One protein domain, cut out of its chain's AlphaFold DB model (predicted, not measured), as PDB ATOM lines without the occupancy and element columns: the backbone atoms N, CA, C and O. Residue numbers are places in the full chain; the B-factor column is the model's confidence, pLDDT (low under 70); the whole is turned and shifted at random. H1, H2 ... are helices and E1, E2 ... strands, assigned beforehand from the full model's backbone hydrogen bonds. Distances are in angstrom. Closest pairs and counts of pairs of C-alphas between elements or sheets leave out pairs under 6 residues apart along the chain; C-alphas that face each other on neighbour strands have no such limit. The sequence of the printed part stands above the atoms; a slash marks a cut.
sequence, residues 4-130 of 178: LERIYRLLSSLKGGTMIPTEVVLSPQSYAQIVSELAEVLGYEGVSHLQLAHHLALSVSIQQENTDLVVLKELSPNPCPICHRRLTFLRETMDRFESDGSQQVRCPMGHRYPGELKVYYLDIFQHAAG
ATOM      1  N   LEU A   4      13.239  88.774 285.130       89.75
ATOM      2  CA  LEU A   4      12.230  88.462 286.134       89.75
ATOM      3  C   LEU A   4      11.553  87.103 285.865       89.75
ATOM      4  O   LEU A   4      11.381  86.291 286.774       89.75
ATOM      5  N   GLU A   5      11.261  86.794 284.598       89.62
ATOM      6  CA  GLU A   5      10.709  85.493 284.200       89.62
ATOM      7  C   GLU A   5      11.702  84.344 284.450       89.62
ATOM      8  O   GLU A   5      11.300  83.256 284.870       89.62
ATOM      9  N   ARG A   6      13.009  84.575 284.243       90.00
ATOM     10  CA  ARG A   6      14.046  83.570 284.541       90.00
ATOM     11  C   ARG A   6      14.064  83.227 286.023       90.00
ATOM     12  O   ARG A   6      14.056  82.048 286.369       90.00
ATOM     13  N   ILE A   7      14.046  84.252 286.877       90.31
ATOM     14  CA  ILE A   7      14.025  84.088 288.332       90.31
ATOM     15  C   ILE A   7      12.787  83.287 288.733       90.31
ATOM     16  O   ILE A   7      12.919  82.284 289.428       90.31
ATOM     17  N   TYR A   8      11.599  83.634 288.231       89.06
ATOM     18  CA  TYR A   8      10.387  82.881 288.557       89.06
ATOM     19  C   TYR A   8      10.439  81.419 288.143       89.06
ATOM     20  O   TYR A   8      10.017  80.560 288.917       89.06
ATOM     21  N   ARG A   9      10.989  81.117 286.964       85.56
ATOM     22  CA  ARG A   9      11.178  79.726 286.540       85.56
ATOM     23  C   ARG A   9      12.081  78.972 287.512       85.56
ATOM     24  O   ARG A   9      11.672  77.911 287.980       85.56
ATOM     25  N   LEU A  10      13.228  79.542 287.894       85.75
ATOM     26  CA  LEU A  10      14.110  78.947 288.906       85.75
ATOM     27  C   LEU A  10      13.381  78.726 290.235       85.75
ATOM     28  O   LEU A  10      13.366  77.608 290.742       85.75
ATOM     29  N   LEU A  11      12.700  79.745 290.762       85.12
ATOM     30  CA  LEU A  11      11.974  79.640 292.030       85.12
ATOM     31  C   LEU A  11      10.872  78.577 291.985       85.12
ATOM     32  O   LEU A  11      10.700  77.813 292.931       85.12
ATOM     33  N   SER A  12      10.158  78.479 290.865       81.38
ATOM     34  CA  SER A  12       9.102  77.485 290.680       81.38
ATOM     35  C   SER A  12       9.606  76.047 290.520       81.38
ATOM     36  O   SER A  12       8.815  75.130 290.729       81.38
ATOM     37  N   SER A  13      10.887  75.846 290.188       77.19
ATOM     38  CA  SER A  13      11.521  74.517 290.139       77.19
ATOM     39  C   SER A  13      11.931  73.993 291.525       77.19
ATOM     40  O   SER A  13      12.165  72.804 291.705       77.19
ATOM     41  N   LEU A  14      11.958  74.858 292.548       76.25
ATOM     42  CA  LEU A  14      12.400  74.532 293.912       76.25
ATOM     43  C   LEU A  14      11.273  73.994 294.809       76.25
ATOM     44  O   LEU A  14      11.297  74.179 296.023       76.25
ATOM     45  N   LYS A  15      10.256  73.334 294.249       60.88
ATOM     46  CA  LYS A  15       9.024  72.947 294.969       60.88
ATOM     47  C   LYS A  15       9.187  71.839 296.031       60.88
ATOM     48  O   LYS A  15       8.185  71.317 296.513       60.88
ATOM     49  N   GLY A  16      10.412  71.509 296.442       59.34
ATOM     50  CA  GLY A  16      10.720  70.468 297.423       59.34
ATOM     51  C   GLY A  16      11.327  71.008 298.708       59.34
ATOM     52  O   GLY A  16      12.389  71.619 298.690       59.34
ATOM     53  N   GLY A  17      10.659  70.775 299.836       64.38
ATOM     54  CA  GLY A  17      10.841  71.478 301.108       64.38
ATOM     55  C   GLY A  17      12.120  71.173 301.900       64.38
ATOM     56  O   GLY A  17      12.095  71.287 303.122       64.38
ATOM     57  N   THR A  18      13.219  70.763 301.269       72.12
ATOM     58  CA  THR A  18      14.539  70.624 301.921       72.12
ATOM     59  C   THR A  18      15.451  71.810 301.638       72.12
ATOM     60  O   THR A  18      16.118  72.291 302.555       72.12
ATOM     61  N   MET A  19      15.430  72.315 300.404       80.69
ATOM     62  CA  MET A  19      16.134  73.529 300.000       80.69
ATOM     63  C   MET A  19      15.150  74.679 299.860       80.69
ATOM     64  O   MET A  19      14.084  74.522 299.270       80.69
ATOM     65  N   ILE A  20      15.516  75.853 300.368       84.69
ATOM     66  CA  ILE A  20      14.713  77.061 300.192       84.69
ATOM     67  C   ILE A  20      15.537  78.158 299.517       84.69
ATOM     68  O   ILE A  20      16.702  78.350 299.877       84.69
ATOM     69  N   PRO A  21      14.960  78.909 298.564       89.00
ATOM     70  CA  PRO A  21      15.583  80.131 298.085       89.00
ATOM     71  C   PRO A  21      15.557  81.166 299.207       89.00
ATOM     72  O   PRO A  21      14.515  81.376 299.831       89.00
ATOM     73  N   THR A  22      16.681  81.816 299.490       90.38
ATOM     74  CA  THR A  22      16.762  82.816 300.569       90.38
ATOM     75  C   THR A  22      17.037  84.218 300.073       90.38
ATOM     76  O   THR A  22      16.568  85.174 300.688       90.38
ATOM     77  N   GLU A  23      17.750  84.340 298.961       92.94
ATOM     78  CA  GLU A  23      18.226  85.618 298.455       92.94
ATOM     79  C   GLU A  23      18.399  85.564 296.937       92.94
ATOM     80  O   GLU A  23      18.722  84.515 296.377       92.94
ATOM     81  N   VAL A  24      18.199  86.701 296.280       94.12
ATOM     82  CA  VAL A  24      18.625  86.934 294.901       94.12
ATOM     83  C   VAL A  24      19.759  87.952 294.930       94.12
ATOM     84  O   VAL A  24      19.575  89.075 295.398       94.12
ATOM     85  N   VAL A  25      20.925  87.551 294.437       94.00
ATOM     86  CA  VAL A  25      22.087  88.423 294.264       94.00
ATOM     87  C   VAL A  25      22.104  88.864 292.811       94.00
ATOM     88  O   VAL A  25      21.951  88.040 291.911       94.00
ATOM     89  N   LEU A  26      22.236  90.165 292.579       93.75
ATOM     90  CA  LEU A  26      22.186  90.748 291.244       93.75
ATOM     91  C   LEU A  26      23.407  91.621 290.991       93.75
ATOM     92  O   LEU A  26      23.878  92.333 291.883       93.75
ATOM     93  N   SER A  27      23.877  91.618 289.748       93.44
ATOM     94  CA  SER A  27      24.764  92.670 289.264       93.44
ATOM     95  C   SER A  27      24.005  94.008 289.193       93.44
ATOM     96  O   SER A  27      22.772  94.023 289.067       93.44
ATOM     97  N   PRO A  28      24.694  95.166 289.239       93.31
ATOM     98  CA  PRO A  28      24.031  96.466 289.158       93.31
ATOM     99  C   PRO A  28      23.228  96.629 287.861       93.31
ATOM    100  O   PRO A  28      22.150  97.227 287.870       93.31
ATOM    101  N   GLN A  29      23.727  96.060 286.756       92.44
ATOM    102  CA  GLN A  29      23.060  96.078 285.456       92.44
ATOM    103  C   GLN A  29      21.761  95.259 285.478       92.44
ATOM    104  O   GLN A  29      20.704  95.775 285.110       92.44
ATOM    105  N   SER A  30      21.818  94.015 285.962       93.50
ATOM    106  CA  SER A  30      20.643  93.142 286.059       93.50
ATOM    107  C   SER A  30      19.599  93.690 287.028       93.50
ATOM    108  O   SER A  30      18.406  93.636 286.738       93.50
ATOM    109  N   TYR A  31      20.026  94.290 288.145       93.88
ATOM    110  CA  TYR A  31      19.123  94.967 289.074       93.88
ATOM    111  C   TYR A  31      18.351  96.105 288.396       93.88
ATOM    112  O   TYR A  31      17.124  96.153 288.491       93.88
ATOM    113  N   ALA A  32      19.044  96.995 287.678       92.75
ATOM    114  CA  ALA A  32      18.401  98.101 286.968       92.75
ATOM    115  C   ALA A  32      17.397  97.599 285.917       92.75
ATOM    116  O   ALA A  32      16.295  98.139 285.803       92.75
ATOM    117  N   GLN A  33      17.749  96.531 285.198       93.38
ATOM    118  CA  GLN A  33      16.860  95.915 284.222       93.38
ATOM    119  C   GLN A  33      15.618  95.297 284.883       93.38
ATOM    120  O   GLN A  33      14.509  95.559 284.428       93.38
ATOM    121  N   ILE A  34      15.768  94.541 285.975       92.81
ATOM    122  CA  ILE A  34      14.630  93.946 286.698       92.81
ATOM    123  C   ILE A  34      13.691  95.024 287.249       92.81
ATOM    124  O   ILE A  34      12.475  94.867 287.182       92.81
ATOM    125  N   VAL A  35      14.230  96.123 287.784       92.69
ATOM    126  CA  VAL A  35      13.420  97.256 288.260       92.69
ATOM    127  C   VAL A  35      12.587  97.847 287.123       92.69
ATOM    128  O   VAL A  35      11.408  98.129 287.331       92.69
ATOM    129  N   SER A  36      13.166  97.990 285.926       92.50
ATOM    130  CA  SER A  36      12.444  98.452 284.733       92.50
ATOM    131  C   SER A  36      11.368  97.456 284.295       92.50
ATOM    132  O   SER A  36      10.219  97.846 284.111       92.50
ATOM    133  N   GLU A  37      11.711  96.167 284.191       92.69
ATOM    134  CA  GLU A  37      10.767  95.097 283.837       92.69
ATOM    135  C   GLU A  37       9.577  95.071 284.814       92.69
ATOM    136  O   GLU A  37       8.422  94.973 284.405       92.69
ATOM    137  N   LEU A  38       9.839  95.206 286.117       90.69
ATOM    138  CA  LEU A  38       8.799  95.204 287.140       90.69
ATOM    139  C   LEU A  38       7.942  96.479 287.113       90.69
ATOM    140  O   LEU A  38       6.729  96.407 287.316       90.69
ATOM    141  N   ALA A  39       8.544  97.639 286.846       90.69
ATOM    142  CA  ALA A  39       7.820  98.897 286.684       90.69
ATOM    143  C   ALA A  39       6.814  98.815 285.524       90.69
ATOM    144  O   ALA A  39       5.660  99.214 285.688       90.69
ATOM    145  N   GLU A  40       7.222  98.221 284.399       90.06
ATOM    146  CA  GLU A  40       6.356  97.967 283.243       90.06
ATOM    147  C   GLU A  40       5.204  97.012 283.585       90.06
ATOM    148  O   GLU A  40       4.053  97.299 283.258       90.06
ATOM    149  N   VAL A  41       5.488  95.908 284.288       87.06
ATOM    150  CA  VAL A  41       4.469  94.919 284.694       87.06
ATOM    151  C   VAL A  41       3.430  95.523 285.641       87.06
ATOM    152  O   VAL A  41       2.244  95.208 285.538       87.06
ATOM    153  N   LEU A  42       3.859  96.378 286.570       87.44
ATOM    154  CA  LEU A  42       2.972  96.994 287.557       87.44
ATOM    155  C   LEU A  42       2.324  98.300 287.070       87.44
ATOM    156  O   LEU A  42       1.395  98.786 287.712       87.44
ATOM    157  N   GLY A  43       2.797  98.872 285.958       85.62
ATOM    158  CA  GLY A  43       2.323 100.152 285.434       85.62
ATOM    159  C   GLY A  43       2.686 101.356 286.312       85.62
ATOM    160  O   GLY A  43       1.919 102.318 286.367       85.62
ATOM    161  N   TYR A  44       3.821 101.310 287.018       84.38
ATOM    162  CA  TYR A  44       4.302 102.400 287.879       84.38
ATOM    163  C   TYR A  44       5.521 103.108 287.282       84.38
ATOM    164  O   TYR A  44       6.374 102.484 286.657       84.38
ATOM    165  N   GLU A  45       5.662 104.406 287.557       71.31
ATOM    166  CA  GLU A  45       6.910 105.137 287.313       71.31
ATOM    167  C   GLU A  45       7.906 104.847 288.444       71.31
ATOM    168  O   GLU A  45       8.027 105.587 289.420       71.31
ATOM    169  N   GLY A  46       8.608 103.725 288.311       76.31
ATOM    170  CA  GLY A  46       9.686 103.328 289.209       76.31
ATOM    171  C   GLY A  46       9.265 102.340 290.295       76.31
ATOM    172  O   GLY A  46       8.145 102.341 290.803       76.31
ATOM    173  N   VAL A  47      10.211 101.475 290.653       88.25
ATOM    174  CA  VAL A  47      10.041 100.438 291.669       88.25
ATOM    175  C   VAL A  47      11.187 100.540 292.664       88.25
ATOM    176  O   VAL A  47      12.362 100.558 292.298       88.25
ATOM    177  N   SER A  48      10.844 100.633 293.944       89.69
ATOM    178  CA  SER A  48      11.824 100.634 295.027       89.69
ATOM    179  C   SER A  48      12.410  99.239 295.253       89.69
ATOM    180  O   SER A  48      11.771  98.218 294.997       89.69
ATOM    181  N   HIS A  49      13.607  99.197 295.834       89.56
ATOM    182  CA  HIS A  49      14.264  97.949 296.222       89.56
ATOM    183  C   HIS A  49      13.374  97.060 297.116       89.56
ATOM    184  O   HIS A  49      13.293  95.851 296.916       89.56
ATOM    185  N   LEU A  50      12.646  97.669 298.061       89.06
ATOM    186  CA  LEU A  50      11.721  96.958 298.948       89.06
ATOM    187  C   LEU A  50      10.546  96.340 298.180       89.06
ATOM    188  O   LEU A  50      10.148  95.215 298.465       89.06
ATOM    189  N   GLN A  51       9.998  97.057 297.196       90.19
ATOM    190  CA  GLN A  51       8.934  96.523 296.346       90.19
ATOM    191  C   GLN A  51       9.425  95.337 295.516       90.19
ATOM    192  O   GLN A  51       8.698  94.355 295.406       90.19
ATOM    193  N   LEU A  52      10.654  95.390 294.992       91.19
ATOM    194  CA  LEU A  52      11.244  94.253 294.289       91.19
ATOM    195  C   LEU A  52      11.411  93.037 295.217       91.19
ATOM    196  O   LEU A  52      10.974  91.941 294.870       91.19
ATOM    197  N   ALA A  53      11.978  93.231 296.411       90.69
ATOM    198  CA  ALA A  53      12.141  92.163 297.401       90.69
ATOM    199  C   ALA A  53      10.795  91.538 297.812       90.69
ATOM    200  O   ALA A  53      10.649  90.317 297.851       90.69
ATOM    201  N   HIS A  54       9.772  92.367 298.040       89.88
ATOM    202  CA  HIS A  54       8.412  91.895 298.307       89.88
ATOM    203  C   HIS A  54       7.812  91.133 297.124       89.88
ATOM    204  O   HIS A  54       7.168  90.109 297.329       89.88
ATOM    205  N   HIS A  55       8.034  91.603 295.896       89.81
ATOM    206  CA  HIS A  55       7.516  90.956 294.693       89.81
ATOM    207  C   HIS A  55       8.141  89.575 294.451       89.81
ATOM    208  O   HIS A  55       7.470  88.662 293.970       89.81
ATOM    209  N   LEU A  56       9.412  89.405 294.819       89.69
ATOM    210  CA  LEU A  56      10.113  88.120 294.769       89.69
ATOM    211  C   LEU A  56       9.881  87.252 296.015       89.69
ATOM    212  O   LEU A  56      10.219  86.072 295.992       89.69
ATOM    213  N   ALA A  57       9.319  87.819 297.088       89.69
ATOM    214  CA  ALA A  57       9.246  87.212 298.420       89.69
ATOM    215  C   ALA A  57      10.615  86.710 298.934       89.69
ATOM    216  O   ALA A  57      10.706  85.693 299.626       89.69
ATOM    217  N   LEU A  58      11.686  87.424 298.576       90.69
ATOM    218  CA  LEU A  58      13.078  87.096 298.881       90.69
ATOM    219  C   LEU A  58      13.864  88.368 299.186       90.69
ATOM    220  O   LEU A  58      13.554  89.441 298.668       90.69
ATOM    221  N   SER A  59      14.924  88.232 299.980       91.56
ATOM    222  CA  SER A  59      15.928  89.286 300.094       91.56
ATOM    223  C   SER A  59      16.597  89.508 298.739       91.56
ATOM    224  O   SER A  59      16.830  88.556 297.993       91.56
ATOM    225  N   VAL A  60      16.919  90.759 298.425       93.69
ATOM    226  CA  VAL A  60      17.645  91.120 297.207       93.69
ATOM    227  C   VAL A  60      18.915  91.841 297.621       93.69
ATOM    228  O   VAL A  60      18.855  92.784 298.405       93.69
ATOM    229  N   SER A  61      20.061  91.424 297.099       93.50
ATOM    230  CA  SER A  61      21.313  92.160 297.260       93.50
ATOM    231  C   SER A  61      21.920  92.498 295.909       93.50
ATOM    232  O   SER A  61      21.686  91.829 294.902       93.50
ATOM    233  N   ILE A  62      22.671  93.597 295.884       92.19
ATOM    234  CA  ILE A  62      23.367  94.077 294.693       92.19
ATOM    235  C   ILE A  62      24.859  93.952 294.983       92.19
ATOM    236  O   ILE A  62      25.344  94.538 295.954       92.19
ATOM    237  N   GLN A  63      25.570  93.170 294.177       89.62
ATOM    238  CA  GLN A  63      27.001  92.907 294.350       89.62
ATOM    239  C   GLN A  63      27.790  93.281 293.086       89.62
ATOM    240  O   GLN A  63      27.303  94.053 292.262       89.62
ATOM    241  N   GLN A  64      29.056  92.853 292.990       82.94
ATOM    242  CA  GLN A  64      29.949  93.180 291.872       82.94
ATOM    243  C   GLN A  64      29.415  92.644 290.530       82.94
ATOM    244  O   GLN A  64      28.416  91.934 290.458       82.94
ATOM    245  N   GLU A  65      30.076  92.999 289.433       72.06
ATOM    246  CA  GLU A  65      29.683  92.518 288.106       72.06
ATOM    247  C   GLU A  65      29.750  90.980 288.023       72.06
ATOM    248  O   GLU A  65      30.652  90.355 288.582       72.06
ATOM    249  N   ASN A  66      28.805  90.379 287.288       71.12
ATOM    250  CA  ASN A  66      28.658  88.930 287.063       71.12
ATOM    251  C   ASN A  66      28.165  88.084 288.258       71.12
ATOM    252  O   ASN A  66      28.369  86.872 288.267       71.12
ATOM    253  N   THR A  67      27.497  88.672 289.255       80.81
ATOM    254  CA  THR A  67      26.954  87.937 290.419       80.81
ATOM    255  C   THR A  67      25.444  87.685 290.330       80.81
ATOM    256  O   THR A  67      24.735  87.888 291.309       80.81
ATOM    257  N   ASP A  68      24.931  87.290 289.162       91.00
ATOM    258  CA  ASP A  68      23.491  87.102 288.928       91.00
ATOM    259  C   ASP A  68      23.014  85.697 289.332       91.00
ATOM    260  O   ASP A  68      22.933  84.776 288.510       91.00
ATOM    261  N   LEU A  69      22.694  85.545 290.621       91.94
ATOM    262  CA  LEU A  69      22.502  84.258 291.289       91.94
ATOM    263  C   LEU A  69      21.245  84.230 292.178       91.94
ATOM    264  O   LEU A  69      20.867  85.221 292.798       91.94
ATOM    265  N   VAL A  70      20.640  83.051 292.328       91.06
ATOM    266  CA  VAL A  70      19.686  82.737 293.401       91.06
ATOM    267  C   VAL A  70      20.408  81.902 294.456       91.06
ATOM    268  O   VAL A  70      20.935  80.832 294.157       91.06
ATOM    269  N   VAL A  71      20.417  82.379 295.697       90.56
ATOM    270  CA  VAL A  71      20.997  81.669 296.839       90.56
ATOM    271  C   VAL A  71      19.967  80.699 297.396       90.56
ATOM    272  O   VAL A  71      18.852  81.093 297.756       90.56
ATOM    273  N   LEU A  72      20.359  79.435 297.504       88.50
ATOM    274  CA  LEU A  72      19.598  78.390 298.172       88.50
ATOM    275  C   LEU A  72      20.277  78.013 299.478       88.50
ATOM    276  O   LEU A  72      21.503  77.921 299.544       88.50
ATOM    277  N   LYS A  73      19.477  77.709 300.493       88.88
ATOM    278  CA  LYS A  73      19.964  77.108 301.731       88.88
ATOM    279  C   LYS A  73      19.312  75.754 301.959       88.88
ATOM    280  O   LYS A  73      18.132  75.578 301.664       88.88
ATOM    281  N   GLU A  74      20.074  74.825 302.522       88.00
ATOM    282  CA  GLU A  74      19.616  73.518 302.996       88.00
ATOM    283  C   GLU A  74      20.036  73.333 304.455       88.00
ATOM    284  O   GLU A  74      21.195  73.558 304.799       88.00
ATOM    285  N   LEU A  75      19.108  72.907 305.315       88.62
ATOM    286  CA  LEU A  75      19.412  72.571 306.703       88.62
ATOM    287  C   LEU A  75      19.436  71.054 306.837       88.62
ATOM    288  O   LEU A  75      18.400  70.400 306.725       88.62
ATOM    289  N   SER A  76      20.622  70.509 307.082       88.69
ATOM    290  CA  SER A  76      20.871  69.073 307.163       88.69
ATOM    291  C   SER A  76      21.248  68.670 308.594       88.69
ATOM    292  O   SER A  76      22.043  69.369 309.216       88.69
ATOM    293  N   PRO A  77      20.751  67.543 309.137       87.38
ATOM    294  CA  PRO A  77      19.794  66.631 308.518       87.38
ATOM    295  C   PRO A  77      18.341  67.128 308.629       87.38
ATOM    296  O   PRO A  77      17.884  67.544 309.692       87.38
ATOM    297  N   ASN A  78      17.588  67.014 307.535       85.88
ATOM    298  CA  ASN A  78      16.136  67.180 307.489       85.88
ATOM    299  C   ASN A  78      15.564  66.082 306.573       85.88
ATOM    300  O   ASN A  78      15.899  66.069 305.390       85.88
ATOM    301  N   PRO A  79      14.726  65.149 307.066       87.75
ATOM    302  CA  PRO A  79      13.981  65.162 308.331       87.75
ATOM    303  C   PRO A  79      14.833  64.958 309.591       87.75
ATOM    304  O   PRO A  79      15.987  64.548 309.531       87.75
ATOM    305  N   CYS A  80      14.236  65.230 310.757       90.19
ATOM    306  CA  CYS A  80      14.887  65.041 312.052       90.19
ATOM    307  C   CYS A  80      15.396  63.593 312.213       90.19
ATOM    308  O   CYS A  80      14.597  62.668 312.076       90.19
ATOM    309  N   PRO A  81      16.663  63.362 312.598       91.69
ATOM    310  CA  PRO A  81      17.239  62.017 312.668       91.69
ATOM    311  C   PRO A  81      16.694  61.181 313.835       91.69
ATOM    312  O   PRO A  81      16.861  59.970 313.849       91.69
ATOM    313  N   ILE A  82      16.046  61.822 314.813       94.00
ATOM    314  CA  ILE A  82      15.519  61.166 316.020       94.00
ATOM    315  C   ILE A  82      14.056  60.749 315.837       94.00
ATOM    316  O   ILE A  82      13.664  59.663 316.248       94.00
ATOM    317  N   CYS A  83      13.221  61.616 315.252       93.06
ATOM    318  CA  CYS A  83      11.781  61.359 315.106       93.06
ATOM    319  C   CYS A  83      11.286  61.285 313.662       93.06
ATOM    320  O   CYS A  83      10.084  61.147 313.447       93.06
ATOM    321  N   HIS A  84      12.184  61.436 312.688       90.25
ATOM    322  CA  HIS A  84      11.930  61.344 311.247       90.25
ATOM    323  C   HIS A  84      10.857  62.300 310.706       90.25
ATOM    324  O   HIS A  84      10.416  62.175 309.567       90.25
ATOM    325  N   ARG A  85      10.457  63.307 311.492       87.62
ATOM    326  CA  ARG A  85       9.562  64.373 311.036       87.62
ATOM    327  C   ARG A  85      10.353  65.450 310.305       87.62
ATOM    328  O   ARG A  85      11.399  65.883 310.794       87.62
ATOM    329  N   ARG A  86       9.819  65.902 309.167       86.12
ATOM    330  CA  ARG A  86      10.333  67.073 308.446       86.12
ATOM    331  C   ARG A  86      10.273  68.310 309.336       86.12
ATOM    332  O   ARG A  86       9.377  68.452 310.174       86.12
ATOM    333  N   LEU A  87      11.236  69.199 309.147       86.31
ATOM    334  CA  LEU A  87      11.190  70.526 309.737       86.31
ATOM    335  C   LEU A  87      10.040  71.313 309.099       86.31
ATOM    336  O   LEU A  87       9.880  71.333 307.884       86.31
ATOM    337  N   THR A  88       9.208  71.931 309.930       84.81
ATOM    338  CA  THR A  88       8.175  72.886 309.505       84.81
ATOM    339  C   THR A  88       8.715  74.298 309.676       84.81
ATOM    340  O   THR A  88       9.515  74.502 310.589       84.81
ATOM    341  N   PHE A  89       8.242  75.270 308.886       85.69
ATOM    342  CA  PHE A  89       8.734  76.658 308.958       85.69
ATOM    343  C   PHE A  89      10.265  76.700 308.785       85.69
ATOM    344  O   PHE A  89      11.018  77.064 309.692       85.69
ATOM    345  N   LEU A  90      10.740  76.158 307.651       86.56
ATOM    346  CA  LEU A  90      12.171  75.937 307.411       86.56
ATOM    347  C   LEU A  90      12.967  77.235 307.417       86.56
ATOM    348  O   LEU A  90      14.046  77.250 307.998       86.56
ATOM    349  N   ARG A  91      12.425  78.306 306.825       87.00
ATOM    350  CA  ARG A  91      13.076  79.619 306.778       87.00
ATOM    351  C   ARG A  91      13.356  80.125 308.187       87.00
ATOM    352  O   ARG A  91      14.500  80.342 308.551       87.00
ATOM    353  N   GLU A  92      12.330  80.141 309.025       88.06
ATOM    354  CA  GLU A  92      12.411  80.569 310.418       88.06
ATOM    355  C   GLU A  92      13.294  79.640 311.262       88.06
ATOM    356  O   GLU A  92      13.859  80.026 312.287       88.06
ATOM    357  N   THR A  93      13.390  78.368 310.880       88.81
ATOM    358  CA  THR A  93      14.270  77.401 311.543       88.81
ATOM    359  C   THR A  93      15.732  77.622 311.160       88.81
ATOM    360  O   THR A  93      16.584  77.560 312.043       88.81
ATOM    361  N   MET A  94      16.017  77.935 309.896       89.31
ATOM    362  CA  MET A  94      17.351  78.315 309.427       89.31
ATOM    363  C   MET A  94      17.805  79.636 310.039       89.31
ATOM    364  O   MET A  94      18.889  79.678 310.604       89.31
ATOM    365  N   ASP A  95      16.949  80.660 310.039       88.75
ATOM    366  CA  ASP A  95      17.271  81.974 310.611       88.75
ATOM    367  C   ASP A  95      17.669  81.856 312.095       88.75
ATOM    368  O   ASP A  95      18.640  82.464 312.555       88.75
ATOM    369  N   ARG A  96      16.952  81.012 312.855       87.50
ATOM    370  CA  ARG A  96      17.298  80.693 314.251       87.50
ATOM    371  C   ARG A  96      18.604  79.916 314.363       87.50
ATOM    372  O   ARG A  96      19.412  80.231 315.227       87.50
ATOM    373  N   PHE A  97      18.813  78.919 313.507       90.06
ATOM    374  CA  PHE A  97      20.050  78.138 313.493       90.06
ATOM    375  C   PHE A  97      21.281  79.022 313.223       90.06
ATOM    376  O   PHE A  97      22.291  78.876 313.909       90.06
ATOM    377  N   GLU A  98      21.179  79.967 312.284       88.81
ATOM    378  CA  GLU A  98      22.232  80.944 311.977       88.81
ATOM    379  C   GLU A  98      22.485  81.908 313.144       88.81
ATOM    380  O   GLU A  98      23.635  82.215 313.450       88.81
ATOM    381  N   SER A  99      21.423  82.350 313.824       87.31
ATOM    382  CA  SER A  99      21.515  83.335 314.911       87.31
ATOM    383  C   SER A  99      22.017  82.749 316.235       87.31
ATOM    384  O   SER A  99      22.773  83.402 316.952       87.31
ATOM    385  N   ASP A 100      21.601  81.526 316.580       82.56
ATOM    386  CA  ASP A 100      21.870  80.924 317.892       82.56
ATOM    387  C   ASP A 100      23.329  80.455 318.045       82.56
ATOM    388  O   ASP A 100      23.772  80.194 319.164       82.56
ATOM    389  N   GLY A 101      24.068  80.268 316.940       75.69
ATOM    390  CA  GLY A 101      25.483  79.852 316.926       75.69
ATOM    391  C   GLY A 101      25.777  78.473 317.543       75.69
ATOM    392  O   GLY A 101      26.915  78.010 317.530       75.69
ATOM    393  N   SER A 102      24.757  77.796 318.076       81.38
ATOM    394  CA  SER A 102      24.866  76.530 318.809       81.38
ATOM    395  C   SER A 102      25.163  75.321 317.922       81.38
ATOM    396  O   SER A 102      25.445  74.243 318.445       81.38
ATOM    397  N   GLN A 103      25.045  75.481 316.598       86.06
ATOM    398  CA  GLN A 103      25.108  74.403 315.605       86.06
ATOM    399  C   GLN A 103      24.128  73.245 315.895       86.06
ATOM    400  O   GLN A 103      24.300  72.127 315.405       86.06
ATOM    401  N   GLN A 104      23.073  73.497 316.682       91.38
ATOM    402  CA  GLN A 104      22.021  72.527 316.965       91.38
ATOM    403  C   GLN A 104      20.713  72.917 316.291       91.38
ATOM    404  O   GLN A 104      20.204  74.024 316.448       91.38
ATOM    405  N   VAL A 105      20.111  71.953 315.605       91.19
ATOM    406  CA  VAL A 105      18.768  72.070 315.052       91.19
ATOM    407  C   VAL A 105      17.765  71.570 316.077       91.19
ATOM    408  O   VAL A 105      17.928  70.495 316.659       91.19
ATOM    409  N   ARG A 106      16.688  72.332 316.277       91.12
ATOM    410  CA  ARG A 106      15.546  71.927 317.099       91.12
ATOM    411  C   ARG A 106      14.365  71.566 316.206       91.12
ATOM    412  O   ARG A 106      13.823  72.433 315.529       91.12
ATOM    413  N   CYS A 107      13.927  70.306 316.221       90.25
ATOM    414  CA  CYS A 107      12.736  69.916 315.461       90.25
ATOM    415  C   CYS A 107      11.430  70.327 316.172       90.25
ATOM    416  O   CYS A 107      11.447  70.615 317.373       90.25
ATOM    417  N   PRO A 108      10.273  70.275 315.481       88.56
ATOM    418  CA  PRO A 108       8.972  70.619 316.068       88.56
ATOM    419  C   PRO A 108       8.575  69.777 317.291       88.56
ATOM    420  O   PRO A 108       7.810  70.234 318.131       88.56
ATOM    421  N   MET A 109       9.124  68.563 317.424       92.44
ATOM    422  CA  MET A 109       8.901  67.689 318.586       92.44
ATOM    423  C   MET A 109       9.812  68.018 319.781       92.44
ATOM    424  O   MET A 109       9.724  67.369 320.816       92.44
ATOM    425  N   GLY A 110      10.704  69.002 319.648       91.50
ATOM    426  CA  GLY A 110      11.601  69.442 320.714       91.50
ATOM    427  C   GLY A 110      12.952  68.727 320.774       91.50
ATOM    428  O   GLY A 110      13.789  69.144 321.574       91.50
ATOM    429  N   HIS A 111      13.208  67.723 319.927       94.12
ATOM    430  CA  HIS A 111      14.529  67.097 319.838       94.12
ATOM    431  C   HIS A 111      15.573  68.096 319.346       94.12
ATOM    432  O   HIS A 111      15.293  68.898 318.452       94.12
ATOM    433  N   ARG A 112      16.777  67.997 319.909       93.88
ATOM    434  CA  ARG A 112      17.953  68.755 319.487       93.88
ATOM    435  C   ARG A 112      18.985  67.799 318.920       93.88
ATOM    436  O   ARG A 112      19.207  66.738 319.497       93.88
ATOM    437  N   TYR A 113      19.582  68.166 317.801       93.50
ATOM    438  CA  TYR A 113      20.604  67.365 317.139       93.50
ATOM    439  C   TYR A 113      21.585  68.280 316.400       93.50
ATOM    440  O   TYR A 113      21.207  69.403 316.056       93.50
ATOM    441  N   PRO A 114      22.836  67.842 316.174       94.00
ATOM    442  CA  PRO A 114      23.785  68.591 315.359       94.00
ATOM    443  C   PRO A 114      23.231  68.799 313.953       94.00
ATOM    444  O   PRO A 114      22.650  67.872 313.382       94.00
ATOM    445  N   GLY A 115      23.423  69.988 313.399       91.12
ATOM    446  CA  GLY A 115      23.093  70.246 312.006       91.12
ATOM    447  C   GLY A 115      24.112  71.132 311.317       91.12
ATOM    448  O   GLY A 115      25.016  71.685 311.939       91.12
ATOM    449  N   GLU A 116      23.937  71.244 310.014       91.38
ATOM    450  CA  GLU A 116      24.760  72.006 309.096       91.38
ATOM    451  C   GLU A 116      23.839  72.775 308.151       91.38
ATOM    452  O   GLU A 116      22.856  72.228 307.641       91.38
ATOM    453  N   LEU A 117      24.174  74.041 307.911       90.06
ATOM    454  CA  LEU A 117      23.523  74.861 306.904       90.06
ATOM    455  C   LEU A 117      24.403  74.896 305.658       90.06
ATOM    456  O   LEU A 117      25.477  75.495 305.670       90.06
ATOM    457  N   LYS A 118      23.944  74.255 304.588       87.69
ATOM    458  CA  LYS A 118      24.625  74.268 303.295       87.69
ATOM    459  C   LYS A 118      24.060  75.393 302.446       87.69
ATOM    460  O   LYS A 118      22.848  75.609 302.428       87.69
ATOM    461  N   VAL A 119      24.942  76.105 301.753       88.31
ATOM    462  CA  VAL A 119      24.589  77.222 300.874       88.31
ATOM    463  C   VAL A 119      24.956  76.847 299.448       88.31
ATOM    464  O   VAL A 119      26.073  76.402 299.186       88.31
ATOM    465  N   TYR A 120      24.010  77.033 298.536       85.69
ATOM    466  CA  TYR A 120      24.170  76.753 297.118       85.69
ATOM    467  C   TYR A 120      23.793  77.974 296.284       85.69
ATOM    468  O   TYR A 120      22.996  78.808 296.710       85.69
ATOM    469  N   TYR A 121      24.340  78.053 295.072       86.19
ATOM    470  CA  TYR A 121      24.146  79.182 294.169       86.19
ATOM    471  C   TYR A 121      23.636  78.682 292.819       86.19
ATOM    472  O   TYR A 121      24.283  77.849 292.188       86.19
ATOM    473  N   LEU A 122      22.475  79.175 292.394       87.12
ATOM    474  CA  LEU A 122      21.916  78.933 291.066       87.12
ATOM    475  C   LEU A 122      22.142  80.149 290.174       87.12
ATOM    476  O   LEU A 122      21.694  81.242 290.507       87.12
ATOM    477  N   ASP A 123      22.740  79.949 289.008       88.31
ATOM    478  CA  ASP A 123      22.880  80.982 287.989       88.31
ATOM    479  C   ASP A 123      21.530  81.337 287.361       88.31
ATOM    480  O   ASP A 123      20.822  80.477 286.824       88.31
ATOM    481  N   ILE A 124      21.198  82.632 287.350       89.12
ATOM    482  CA  ILE A 124      19.965  83.149 286.728       89.12
ATOM    483  C   ILE A 124      20.007  82.974 285.206       89.12
ATOM    484  O   ILE A 124      19.009  82.641 284.558       89.12
ATOM    485  N   PHE A 125      21.179  83.197 284.619       84.56
ATOM    486  CA  PHE A 125      21.363  83.190 283.174       84.56
ATOM    487  C   PHE A 125      21.943  81.892 282.628       84.56
ATOM    488  O   PHE A 125      21.973  81.755 281.407       84.56
ATOM    489  N   GLN A 126      22.391  80.972 283.495       68.56
ATOM    490  CA  GLN A 126      23.187  79.802 283.111       68.56
ATOM    491  C   GLN A 126      24.334  80.219 282.183       68.56
ATOM    492  O   GLN A 126      24.310  79.957 280.979       68.56
ATOM    493  N   HIS A 127      25.321  80.952 282.700       54.81
ATOM    494  CA  HIS A 127      26.476  81.287 281.874       54.81
ATOM    495  C   HIS A 127      27.197  79.989 281.495       54.81
ATOM    496  O   HIS A 127      27.762  79.298 282.337       54.81
ATOM    497  N   ALA A 128      27.207  79.663 280.203       47.03
ATOM    498  CA  ALA A 128      27.972  78.550 279.635       47.03
ATOM    499  C   ALA A 128      29.502  78.781 279.687       47.03
ATOM    500  O   ALA A 128      30.259  78.165 278.942       47.03
ATOM    501  N   ALA A 129      29.978  79.691 280.535       39.06
ATOM    502  CA  ALA A 129      31.337  80.198 280.518       39.06
ATOM    503  C   ALA A 129      32.107  79.677 281.735       39.06
ATOM    504  O   ALA A 129      32.099  80.293 282.795       39.06
ATOM    505  N   GLY A 130      32.781  78.534 281.583       38.88
ATOM    506  CA  GLY A 130      33.684  78.055 282.633       38.88
ATOM    507  C   GLY A 130      34.145  76.610 282.509       38.88
ATOM    508  O   GLY A 130      33.986  75.835 283.443       38.88
TER     509      GLY A 130
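AT A GLANCE: This is residues 4 to 130 of the 178 residues of an uncharacterized protein of Candidatus Poribacteria bacterium (UniProt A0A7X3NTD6). What does the model look like as a whole? A strongly twisted sheet of four strands, E2 E1 E3 E6, forms a long middle, with H1, H2 and H3 gathered at one end and H4 crossing E3 toward the other. At that other end E4, of the small hairpin E4 and E5, packs on H4. What are its make-up and size? The printed part has 127 residues, mixed in class, in the order H1 E1 H2 H3 E2 E3 H4 E4 E5 E6, and the four-strand sheet is mixed while E4 and E5 are antiparallel. It is only just loose, close to compact, with a radius of gyration of the C-alphas of 17.0 A and spans of 51 by 36 by 26 A.

HOW THE PARTS SIT: What does the first helix meet? H1, residues 4 to 13, is on the sheet of E2, residues 59 to 62, E1, residues 19 to 26, E3, residues 69 to 76, and E6, residues 116 to 123. It lies over E3 at a height over the sheet of 9.8 A and runs along the strands, at 16 degrees to E3 on the local plane; their closest C-alphas, of Ile 7 and Val 70, are 7.7 A apart. H1 only just touches H2, residues 28 to 42, with 3 pairs of C-alphas within 8 A, made by residues 34 to 38 of H2 alone; the closest, of Leu 4 and Ile 34, are 6.0 A apart, and the lines are about perpendicular at 90 degrees. How are the sheet's strands paired? The edge strand E2 is parallel to E1 at 31 degrees, with N 61 and O 24 within hydrogen-bond range at 2.9 A. E1, which bends by 52 degrees at residue 22, is antiparallel to E3 at 153 degrees, with N 22 and O 71 at 2.9 A. E3 is antiparallel to the edge strand E6 at 157 degrees, with N 72 and O 120 at 2.8 A. What joins E1 to E2? E1, H2, H3, residues 49 to 56, and E2 form a strand-helix-strand unit, two parallel neighbour strands with helices between, and its crossover is right-handed. H3 is on the sheet, its closest C-alpha pair with E2 being Ala 53 and Ser 59 at 5.5 A. H2 and H3 are close but not clearly touching, the C-alphas of Val 35 and Leu 52 being closest at 7.1 A. What follows E3? H4, residues 90 to 100, is on the sheet over E3 at a height over the sheet of 8.2 A, across the strands at 76 degrees on the local plane; the C-alphas of Leu 75 and Met 94 are their closest, at 6.7 A. The hairpin of E4, residues 104 to 106, and E5, residues 112 to 114, is antiparallel at 145 degrees, with N 105 and O 113 at 2.8 A, and the closest C-alphas of H4 and E4, of Phe 97 and Val 105, are 6.4 A apart. In H1, H2, H3 and H4 every O i to N i+4 pair is within hydrogen-bond range.

IN THESE COORDINATES: Where do the first and last elements lie? H1 begins at C-alpha 4, (12.230, 88.462, 286.134), and E6 ends at C-alpha 123, (22.880, 80.982, 287.989). How long are the longer elements? From first to last C-alpha, E6 measures 23.0 A, E3 22.0 A, H2 21.1 A and E1 20.2 A. E5 runs on into E6 across a break of 1 residue, at 62 degrees.

THE WHOLE: How far does it reach? The two C-alphas farthest apart, of Glu 45 and Ile 82, are 53.2 A apart. Is anything cut or long? The printed part has no cut, and the link from E3 to H4, residues 77 to 89, is long. Where is confidence low? The mean pLDDT of the printed part is 86.2, and residues 15 to 17 and 126 to 130 are under 70.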